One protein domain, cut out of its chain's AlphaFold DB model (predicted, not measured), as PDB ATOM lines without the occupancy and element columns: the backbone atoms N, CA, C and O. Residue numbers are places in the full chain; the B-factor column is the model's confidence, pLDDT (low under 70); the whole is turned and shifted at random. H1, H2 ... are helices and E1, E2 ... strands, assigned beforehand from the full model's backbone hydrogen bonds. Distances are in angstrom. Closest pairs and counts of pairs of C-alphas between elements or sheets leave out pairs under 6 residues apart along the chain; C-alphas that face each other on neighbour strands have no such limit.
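AT A GLANCE: This is residues 14 to 36 and 44 to 86 of the 223 residues of an uncharacterized protein of Planctomycetes bacterium ADurb.Bin126 (UniProt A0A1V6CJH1). This domain has little regular structure: two small lobes make the ends of a rod, one of residues 14 to 36 with the short helix H1, the other of the hairpin E1 and E2 with loops beside it. Residues 72 to 78 run as a thin link between the lobes, and residues 79 to 86 end at the lobe of H1. The printed part has 66 residues, 11 of them in named elements, in the order H1, E1, E2: a mixed class, with an antiparallel sheet E1 - E2. It is extended, with a radius of gyration of the C-alphas of 18.9 A and spans of 57 by 28 by 15 A.

HOW THE PARTS SIT: H1, residues 23 to 27, has its O i to N i+4 pair within hydrogen-bond range. E1, residues 47 to 49, and E2, residues 56 to 58, form a hairpin with a short link, antiparallel at 139 degrees; N 48 and O 57 are 2.8 A apart, within hydrogen-bond range. H1 and E2 are apart.

IN THESE COORDINATES: H1 begins at C-alpha 23 (332.566, 152.526, 338.820) and measures 5.8 A. E1 measures 7.0 A. E2 measures 7.1 A and ends at C-alpha 58 (308.640, 166.753, 331.908).

THE WHOLE: The C-alphas farthest apart, of Asp 14 and Cys 53, are 57.9 A apart. Residues 37 to 43 are not printed, and C-alphas 36 and 44 are 19.9 A apart across the cut. Residues 59 to 86 hold no named element. The pLDDT is under 70 at residues 36, 44 and 74 to 78.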
ATOM      1  N   ASP A  14     353.274 148.697 335.208       90.00
ATOM      2  CA  ASP A  14     351.883 148.686 335.659       90.00
ATOM      3  C   ASP A  14     351.165 150.025 335.388       90.00
ATOM      4  O   ASP A  14     351.715 150.966 334.805       90.00
ATOM      5  N   CYS A  15     349.876 150.076 335.732       90.12
ATOM      6  CA  CYS A  15     349.048 151.272 335.662       90.12
ATOM      7  C   CYS A  15     348.169 151.355 336.912       90.12
ATOM      8  O   CYS A  15     347.201 150.606 337.036       90.12
ATOM      9  N   LEU A  16     348.462 152.304 337.802       89.38
ATOM     10  CA  LEU A  16     347.620 152.580 338.962       89.38
ATOM     11  C   LEU A  16     346.272 153.175 338.526       89.38
ATOM     12  O   LEU A  16     346.220 154.169 337.797       89.38
ATOM     13  N   VAL A  17     345.176 152.578 338.993       88.50
ATOM     14  CA  VAL A  17     343.808 153.055 338.764       88.50
ATOM     15  C   VAL A  17     343.204 153.456 340.103       88.50
ATOM     16  O   VAL A  17     343.143 152.645 341.017       88.50
ATOM     17  N   LEU A  18     342.745 154.704 340.204       89.25
ATOM     18  CA  LEU A  18     342.072 155.231 341.391       89.25
ATOM     19  C   LEU A  18     340.607 155.514 341.052       89.25
ATOM     20  O   LEU A  18     340.304 156.459 340.318       89.25
ATOM     21  N   ASP A  19     339.702 154.679 341.554       86.19
ATOM     22  CA  ASP A  19     338.266 154.818 341.315       86.19
ATOM     23  C   ASP A  19     337.558 155.433 342.525       86.19
ATOM     24  O   ASP A  19     337.156 154.732 343.449       86.19
ATOM     25  N   PHE A  20     337.391 156.754 342.500       85.69
ATOM     26  CA  PHE A  20     336.603 157.505 343.490       85.69
ATOM     27  C   PHE A  20     335.106 157.547 343.149       85.69
ATOM     28  O   PHE A  20     334.292 158.000 343.945       85.69
ATOM     29  N   GLY A  21     334.732 157.130 341.935       82.81
ATOM     30  CA  GLY A  21     333.350 157.184 341.458       82.81
ATOM     31  C   GLY A  21     332.574 155.887 341.669       82.81
ATOM     32  O   GLY A  21     331.467 155.777 341.147       82.81
ATOM     33  N   GLY A  22     333.164 154.881 342.325       82.00
ATOM     34  CA  GLY A  22     332.543 153.569 342.535       82.00
ATOM     35  C   GLY A  22     332.185 152.835 341.235       82.00
ATOM     36  O   GLY A  22     331.273 152.013 341.211       82.00
ATOM     37  N   ASN A  23     332.856 153.131 340.120       85.38
ATOM     38  CA  ASN A  23     332.566 152.526 338.820       85.38
ATOM     39  C   ASN A  23     332.824 151.020 338.800       85.38
ATOM     40  O   ASN A  23     332.019 150.293 338.225       85.38
ATOM     41  N   ILE A  24     333.896 150.554 339.447       85.38
ATOM     42  CA  ILE A  24     334.225 149.124 339.545       85.38
ATOM     43  C   ILE A  24     333.113 148.388 340.305       85.38
ATOM     44  O   ILE A  24     332.677 147.315 339.900       85.38
ATOM     45  N   LEU A  25     332.585 148.990 341.374       81.44
ATOM     46  CA  LEU A  25     331.481 148.412 342.145       81.44
ATOM     47  C   LEU A  25     330.162 148.414 341.356       81.44
ATOM     48  O   LEU A  25     329.410 147.442 341.410       81.44
ATOM     49  N   ARG A  26     329.885 149.487 340.601       79.69
ATOM     50  CA  ARG A  26     328.644 149.640 339.819       79.69
ATOM     51  C   ARG A  26     328.598 148.771 338.567       79.69
ATOM     52  O   ARG A  26     327.528 148.284 338.210       79.69
ATOM     53  N   HIS A  27     329.730 148.623 337.883       83.88
ATOM     54  CA  HIS A  27     329.802 147.999 336.563       83.88
ATOM     55  C   HIS A  27     330.625 146.715 336.535       83.88
ATOM     56  O   HIS A  27     330.625 146.048 335.512       83.88
ATOM     57  N   GLY A  28     331.283 146.332 337.628       81.56
ATOM     58  CA  GLY A  28     332.208 145.202 337.648       81.56
ATOM     59  C   GLY A  28     333.618 145.565 337.156       81.56
ATOM     60  O   GLY A  28     333.896 146.731 336.850       81.56
ATOM     61  N   PRO A  29     334.522 144.568 337.110       87.06
ATOM     62  CA  PRO A  29     335.875 144.724 336.585       87.06
ATOM     63  C   PRO A  29     335.872 145.218 335.138       87.06
ATOM     64  O   PRO A  29     334.923 145.003 334.386       87.06
ATOM     65  N   VAL A  30     336.950 145.877 334.717       88.12
ATOM     66  CA  VAL A  30     337.014 146.484 333.374       88.12
ATOM     67  C   VAL A  30     336.993 145.444 332.243       88.12
ATOM     68  O   VAL A  30     336.557 145.738 331.131       88.12
ATOM     69  N   ASP A  31     337.474 144.241 332.526       86.31
ATOM     70  CA  ASP A  31     337.529 143.087 331.635       86.31
ATOM     71  C   ASP A  31     336.277 142.190 331.720       86.31
ATOM     72  O   ASP A  31     336.101 141.338 330.855       86.31
ATOM     73  N   ASP A  32     335.383 142.423 332.692       85.12
ATOM     74  CA  ASP A  32     334.114 141.698 332.879       85.12
ATOM     75  C   ASP A  32     332.978 142.655 333.296       85.12
ATOM     76  O   ASP A  32     332.455 142.635 334.417       85.12
ATOM     77  N   LEU A  33     332.621 143.567 332.384       83.31
ATOM     78  CA  LEU A  33     331.612 144.592 332.649       83.31
ATOM     79  C   LEU A  33     330.197 144.001 332.707       83.31
ATOM     80  O   LEU A  33     329.651 143.489 331.730       83.31
ATOM     81  N   ARG A  34     329.537 144.204 333.844       79.25
ATOM     82  CA  ARG A  34     328.136 143.875 334.104       79.25
ATOM     83  C   ARG A  34     327.261 145.092 333.830       79.25
ATOM     84  O   ARG A  34     327.060 145.958 334.683       79.25
ATOM     85  N   ILE A  35     326.706 145.153 332.625       78.38
ATOM     86  CA  ILE A  35     325.770 146.209 332.230       78.38
ATOM     87  C   ILE A  35     324.347 145.681 332.422       78.38
ATOM     88  O   ILE A  35     323.970 144.666 331.839       78.38
ATOM     89  N   LYS A  36     323.534 146.368 333.233       69.25
ATOM     90  CA  LYS A  36     322.093 146.082 333.284       69.25
ATOM     91  C   LYS A  36     321.499 146.399 331.914       69.25
ATOM     92  O   LYS A  36     321.685 147.510 331.417       69.25
ATOM     93  N   THR A  44     308.773 157.134 325.609       69.69
ATOM     94  CA  THR A  44     308.017 158.208 326.240       69.69
ATOM     95  C   THR A  44     308.968 159.039 327.101       69.69
ATOM     96  O   THR A  44     309.625 158.497 327.992       69.69
ATOM     97  N   PRO A  45     309.075 160.360 326.874       75.12
ATOM     98  CA  PRO A  45     309.921 161.201 327.704       75.12
ATOM     99  C   PRO A  45     309.513 161.077 329.177       75.12
ATOM    100  O   PRO A  45     308.319 161.156 329.480       75.12
ATOM    101  N   PRO A  46     310.469 160.908 330.105       80.31
ATOM    102  CA  PRO A  46     310.151 160.736 331.511       80.31
ATOM    103  C   PRO A  46     309.379 161.955 332.025       80.31
ATOM    104  O   PRO A  46     309.827 163.099 331.892       80.31
ATOM    105  N   ALA A  47     308.217 161.705 332.623       88.75
ATOM    106  CA  ALA A  47     307.339 162.718 333.194       88.75
ATOM    107  C   ALA A  47     307.262 162.577 334.720       88.75
ATOM    108  O   ALA A  47     307.500 161.506 335.276       88.75
ATOM    109  N   LYS A  48     306.930 163.675 335.398       88.94
ATOM    110  CA  LYS A  48     306.639 163.717 336.832       88.94
ATOM    111  C   LYS A  48     305.382 164.534 337.088       88.94
ATOM    112  O   LYS A  48     305.079 165.462 336.340       88.94
ATOM    113  N   GLU A  49     304.681 164.208 338.160       93.06
ATOM    114  CA  GLU A  49     303.515 164.956 338.617       93.06
ATOM    115  C   GLU A  49     303.944 166.055 339.599       93.06
ATOM    116  O   GLU A  49     304.773 165.835 340.487       93.06
ATOM    117  N   CYS A  50     303.422 167.269 339.417       92.56
ATOM    118  CA  CYS A  50     303.653 168.364 340.351       92.56
ATOM    119  C   CYS A  50     302.848 168.137 341.640       92.56
ATOM    120  O   CYS A  50     301.626 168.087 341.557       92.56
ATOM    121  N   PRO A  51     303.461 168.115 342.836       93.06
ATOM    122  CA  PRO A  51     302.738 167.841 344.083       93.06
ATOM    123  C   PRO A  51     301.765 168.958 344.497       93.06
ATOM    124  O   PRO A  51     300.956 168.760 345.398       93.06
ATOM    125  N   ASN A  52     301.864 170.144 343.885       94.75
ATOM    126  CA  ASN A  52     301.036 171.300 344.231       94.75
ATOM    127  C   ASN A  52     299.807 171.461 343.322       94.75
ATOM    128  O   ASN A  52     298.741 171.844 343.789       94.75
ATOM    129  N   CYS A  53     299.951 171.210 342.017       94.75
ATOM    130  CA  CYS A  53     298.868 171.397 341.042       94.75
ATOM    131  C   CYS A  53     298.516 170.134 340.249       94.75
ATOM    132  O   CYS A  53     297.658 170.197 339.374       94.75
ATOM    133  N   ASN A  54     299.189 169.012 340.519       92.56
ATOM    134  CA  ASN A  54     299.000 167.711 339.870       92.56
ATOM    135  C   ASN A  54     299.185 167.728 338.343       92.56
ATOM    136  O   ASN A  54     298.765 166.817 337.633       92.56
ATOM    137  N   ALA A  55     299.843 168.761 337.810       91.94
ATOM    138  CA  ALA A  55     300.206 168.804 336.403       91.94
ATOM    139  C   ALA A  55     301.276 167.745 336.100       91.94
ATOM    140  O   ALA A  55     302.313 167.688 336.770       91.94
ATOM    141  N   LEU A  56     301.042 166.946 335.058       91.50
ATOM    142  CA  LEU A  56     302.044 166.065 334.463       91.50
ATOM    143  C   LEU A  56     302.996 166.900 333.608       91.50
ATOM    144  O   LEU A  56     302.608 167.464 332.587       91.50
ATOM    145  N   ILE A  57     304.252 166.985 334.036       92.00
ATOM    146  CA  ILE A  57     305.284 167.805 333.401       92.00
ATOM    147  C   ILE A  57     306.523 166.964 333.101       92.00
ATOM    148  O   ILE A  57     306.736 165.903 333.686       92.00
ATOM    149  N   HIS A  58     307.388 167.444 332.212       88.25
ATOM    150  CA  HIS A  58     308.640 166.753 331.908       88.25
ATOM    151  C   HIS A  58     309.534 166.647 333.161       88.25
ATOM    152  O   HIS A  58     309.726 167.629 333.886       88.25
ATOM    153  N   ALA A  59     310.125 165.475 333.412       85.88
ATOM    154  CA  ALA A  59     310.866 165.189 334.644       85.88
ATOM    155  C   ALA A  59     312.042 166.152 334.894       85.88
ATOM    156  O   ALA A  59     312.378 166.437 336.046       85.88
ATOM    157  N   ALA A  60     312.618 166.701 333.819       85.69
ATOM    158  CA  ALA A  60     313.749 167.628 333.865       85.69
ATOM    159  C   ALA A  60     313.418 169.050 334.370       85.69
ATOM    160  O   ALA A  60     314.346 169.805 334.652       85.69
ATOM    161  N   TYR A  61     312.143 169.447 334.486       88.56
ATOM    162  CA  TYR A  61     311.791 170.785 334.985       88.56
ATOM    163  C   TYR A  61     312.184 170.950 336.457       88.56
ATOM    164  O   TYR A  61     311.711 170.207 337.312       88.56
ATOM    165  N   THR A  62     313.000 171.947 336.787       89.88
ATOM    166  CA  THR A  62     313.314 172.306 338.185       89.88
ATOM    167  C   THR A  62     312.224 173.154 338.834       89.88
ATOM    168  O   THR A  62     312.153 173.223 340.055       89.88
ATOM    169  N   THR A  63     311.335 173.733 338.026       92.69
ATOM    170  CA  THR A  63     310.191 174.537 338.464       92.69
ATOM    171  C   THR A  63     308.974 174.167 337.624       92.69
ATOM    172  O   THR A  63     309.091 173.999 336.409       92.69
ATOM    173  N   CYS A  64     307.810 174.009 338.253       93.56
ATOM    174  CA  CYS A  64     306.575 173.682 337.551       93.56
ATOM    175  C   CYS A  64     306.149 174.859 336.650       93.56
ATOM    176  O   CYS A  64     305.938 175.951 337.179       93.56
ATOM    177  N   PRO A  65     305.974 174.658 335.330       94.06
ATOM    178  CA  PRO A  65     305.557 175.723 334.417       94.06
ATOM    179  C   PRO A  65     304.122 176.214 334.664       94.06
ATOM    180  O   PRO A  65     303.807 177.337 334.293       94.06
ATOM    181  N   GLU A  66     303.272 175.404 335.306       93.25
ATOM    182  CA  GLU A  66     301.861 175.743 335.545       93.25
ATOM    183  C   GLU A  66     301.652 176.576 336.817       93.25
ATOM    184  O   GLU A  66     300.883 177.531 336.823       93.25
ATOM    185  N   CYS A  67     302.321 176.222 337.921       94.81
ATOM    186  CA  CYS A  67     302.064 176.840 339.230       94.81
ATOM    187  C   CYS A  67     303.299 177.450 339.903       94.81
ATOM    188  O   CYS A  67     303.192 177.970 341.009       94.81
ATOM    189  N   GLY A  68     304.475 177.360 339.274       93.12
ATOM    190  CA  GLY A  68     305.718 177.921 339.806       93.12
ATOM    191  C   GLY A  68     306.346 177.140 340.964       93.12
ATOM    192  O   GLY A  68     307.317 177.612 341.542       93.12
ATOM    193  N   HIS A  69     305.833 175.956 341.314       92.06
ATOM    194  CA  HIS A  69     306.412 175.130 342.380       92.06
ATOM    195  C   HIS A  69     307.866 174.738 342.069       92.06
ATOM    196  O   HIS A  69     308.129 174.116 341.037       92.06
ATOM    197  N   GLU A  70     308.802 175.081 342.956       93.44
ATOM    198  CA  GLU A  70     310.213 174.697 342.858       93.44
ATOM    199  C   GLU A  70     310.423 173.273 343.379       93.44
ATOM    200  O   GLU A  70     310.100 172.954 344.523       93.44
ATOM    201  N   PHE A  71     310.981 172.408 342.534       89.56
ATOM    202  CA  PHE A  71     311.326 171.046 342.922       89.56
ATOM    203  C   PHE A  71     312.662 171.036 343.676       89.56
ATOM    204  O   PHE A  71     313.577 171.774 343.298       89.56
ATOM    205  N   PRO A  72     312.823 170.169 344.694       85.00
ATOM    206  CA  PRO A  72     314.088 170.044 345.404       85.00
ATOM    207  C   PRO A  72     315.211 169.690 344.424       85.00
ATOM    208  O   PRO A  72     315.043 168.840 343.542       85.00
ATOM    209  N   GLN A  73     316.361 170.353 344.568       75.25
ATOM    210  CA  GLN A  73     317.544 170.003 343.790       75.25
ATOM    211  C   GLN A  73     317.939 168.568 344.126       75.25
ATOM    212  O   GLN A  73     318.067 168.209 345.293       75.25
ATOM    213  N   GLN A  74     318.132 167.747 343.096       66.44
ATOM    214  CA  GLN A  74     318.718 166.431 343.290       66.44
ATOM    215  C   GLN A  74     320.132 166.630 343.829       66.44
ATOM    216  O   GLN A  74     320.965 167.255 343.165       66.44
ATOM    217  N   GLU A  75     320.390 166.115 345.030       62.47
ATOM    218  CA  GLU A  75     321.743 166.022 345.556       62.47
ATOM    219  C   GLU A  75     322.577 165.244 344.539       62.47
ATOM    220  O   GLU A  75     322.314 164.083 344.222       62.47
ATOM    221  N   ARG A  76     323.554 165.926 343.941       60.47
ATOM    222  CA  ARG A  76     324.516 165.261 343.074       60.47
ATOM    223  C   ARG A  76     325.366 164.385 343.973       60.47
ATOM    224  O   ARG A  76     326.016 164.914 344.871       60.47
ATOM    225  N   GLU A  77     325.394 163.085 343.702       59.44
ATOM    226  CA  GLU A  77     326.336 162.197 344.373       59.44
ATOM    227  C   GLU A  77     327.757 162.724 344.142       59.44
ATOM    228  O   GLU A  77     328.270 162.754 343.019       59.44
ATOM    229  N   THR A  78     328.373 163.220 345.211       65.94
ATOM    230  CA  THR A  78     329.788 163.564 345.217       65.94
ATOM    231  C   THR A  78     330.586 162.271 345.228       65.94
ATOM    232  O   THR A  78     330.214 161.329 345.920       65.94
ATOM    233  N   HIS A  79     331.686 162.221 344.477       71.56
ATOM    234  CA  HIS A  79     332.600 161.082 344.529       71.56
ATOM    235  C   HIS A  79     333.114 160.864 345.962       71.56
ATOM    236  O   HIS A  79     333.210 161.811 346.750       71.56
ATOM    237  N   ASP A  80     333.496 159.632 346.282       71.56
ATOM    238  CA  ASP A  80     334.020 159.307 347.602       71.56
ATOM    239  C   ASP A  80     335.334 160.049 347.894       71.56
ATOM    240  O   ASP A  80     336.059 160.494 346.993       71.56
ATOM    241  N   ARG A  81     335.653 160.194 349.188       80.06
ATOM    242  CA  ARG A  81     336.924 160.785 349.652       80.06
ATOM    243  C   ARG A  81     338.112 159.834 349.495       80.06
ATOM    244  O   ARG A  81     339.255 160.283 349.538       80.06
ATOM    245  N   GLN A  82     337.850 158.538 349.348       80.00
ATOM    246  CA  GLN A  82     338.853 157.487 349.200       80.00
ATOM    247  C   GLN A  82     338.573 156.680 347.932       80.00
ATOM    248  O   GLN A  82     337.426 156.555 347.507       80.00
ATOM    249  N   ALA A  83     339.634 156.169 347.308       80.25
ATOM    250  CA  ALA A  83     339.504 155.303 346.145       80.25
ATOM    251  C   ALA A  83     339.015 153.913 346.577       80.25
ATOM    252  O   ALA A  83     339.392 153.421 347.640       80.25
ATOM    253  N   SER A  84     338.205 153.281 345.732       79.38
ATOM    254  CA  SER A  84     337.722 151.917 345.950       79.38
ATOM    255  C   SER A  84     338.875 150.913 346.054       79.38
ATOM    256  O   SER A  84     339.825 150.974 345.271       79.38
ATOM    257  N   THR A  85     338.758 149.955 346.977       78.75
ATOM    258  CA  THR A  85     339.660 148.794 347.089       78.75
ATOM    259  C   THR A  85     339.270 147.647 346.152       78.75
ATOM    260  O   THR A  85     339.997 146.665 346.043       78.75
ATOM    261  N   ALA A  86     338.145 147.760 345.439       77.00
ATOM    262  CA  ALA A  86     337.672 146.711 344.545       77.00
ATOM    263  C   ALA A  86     338.679 146.421 343.417       77.00
ATOM    264  O   ALA A  86     339.172 147.336 342.754       77.00
TER     265      ALA A  86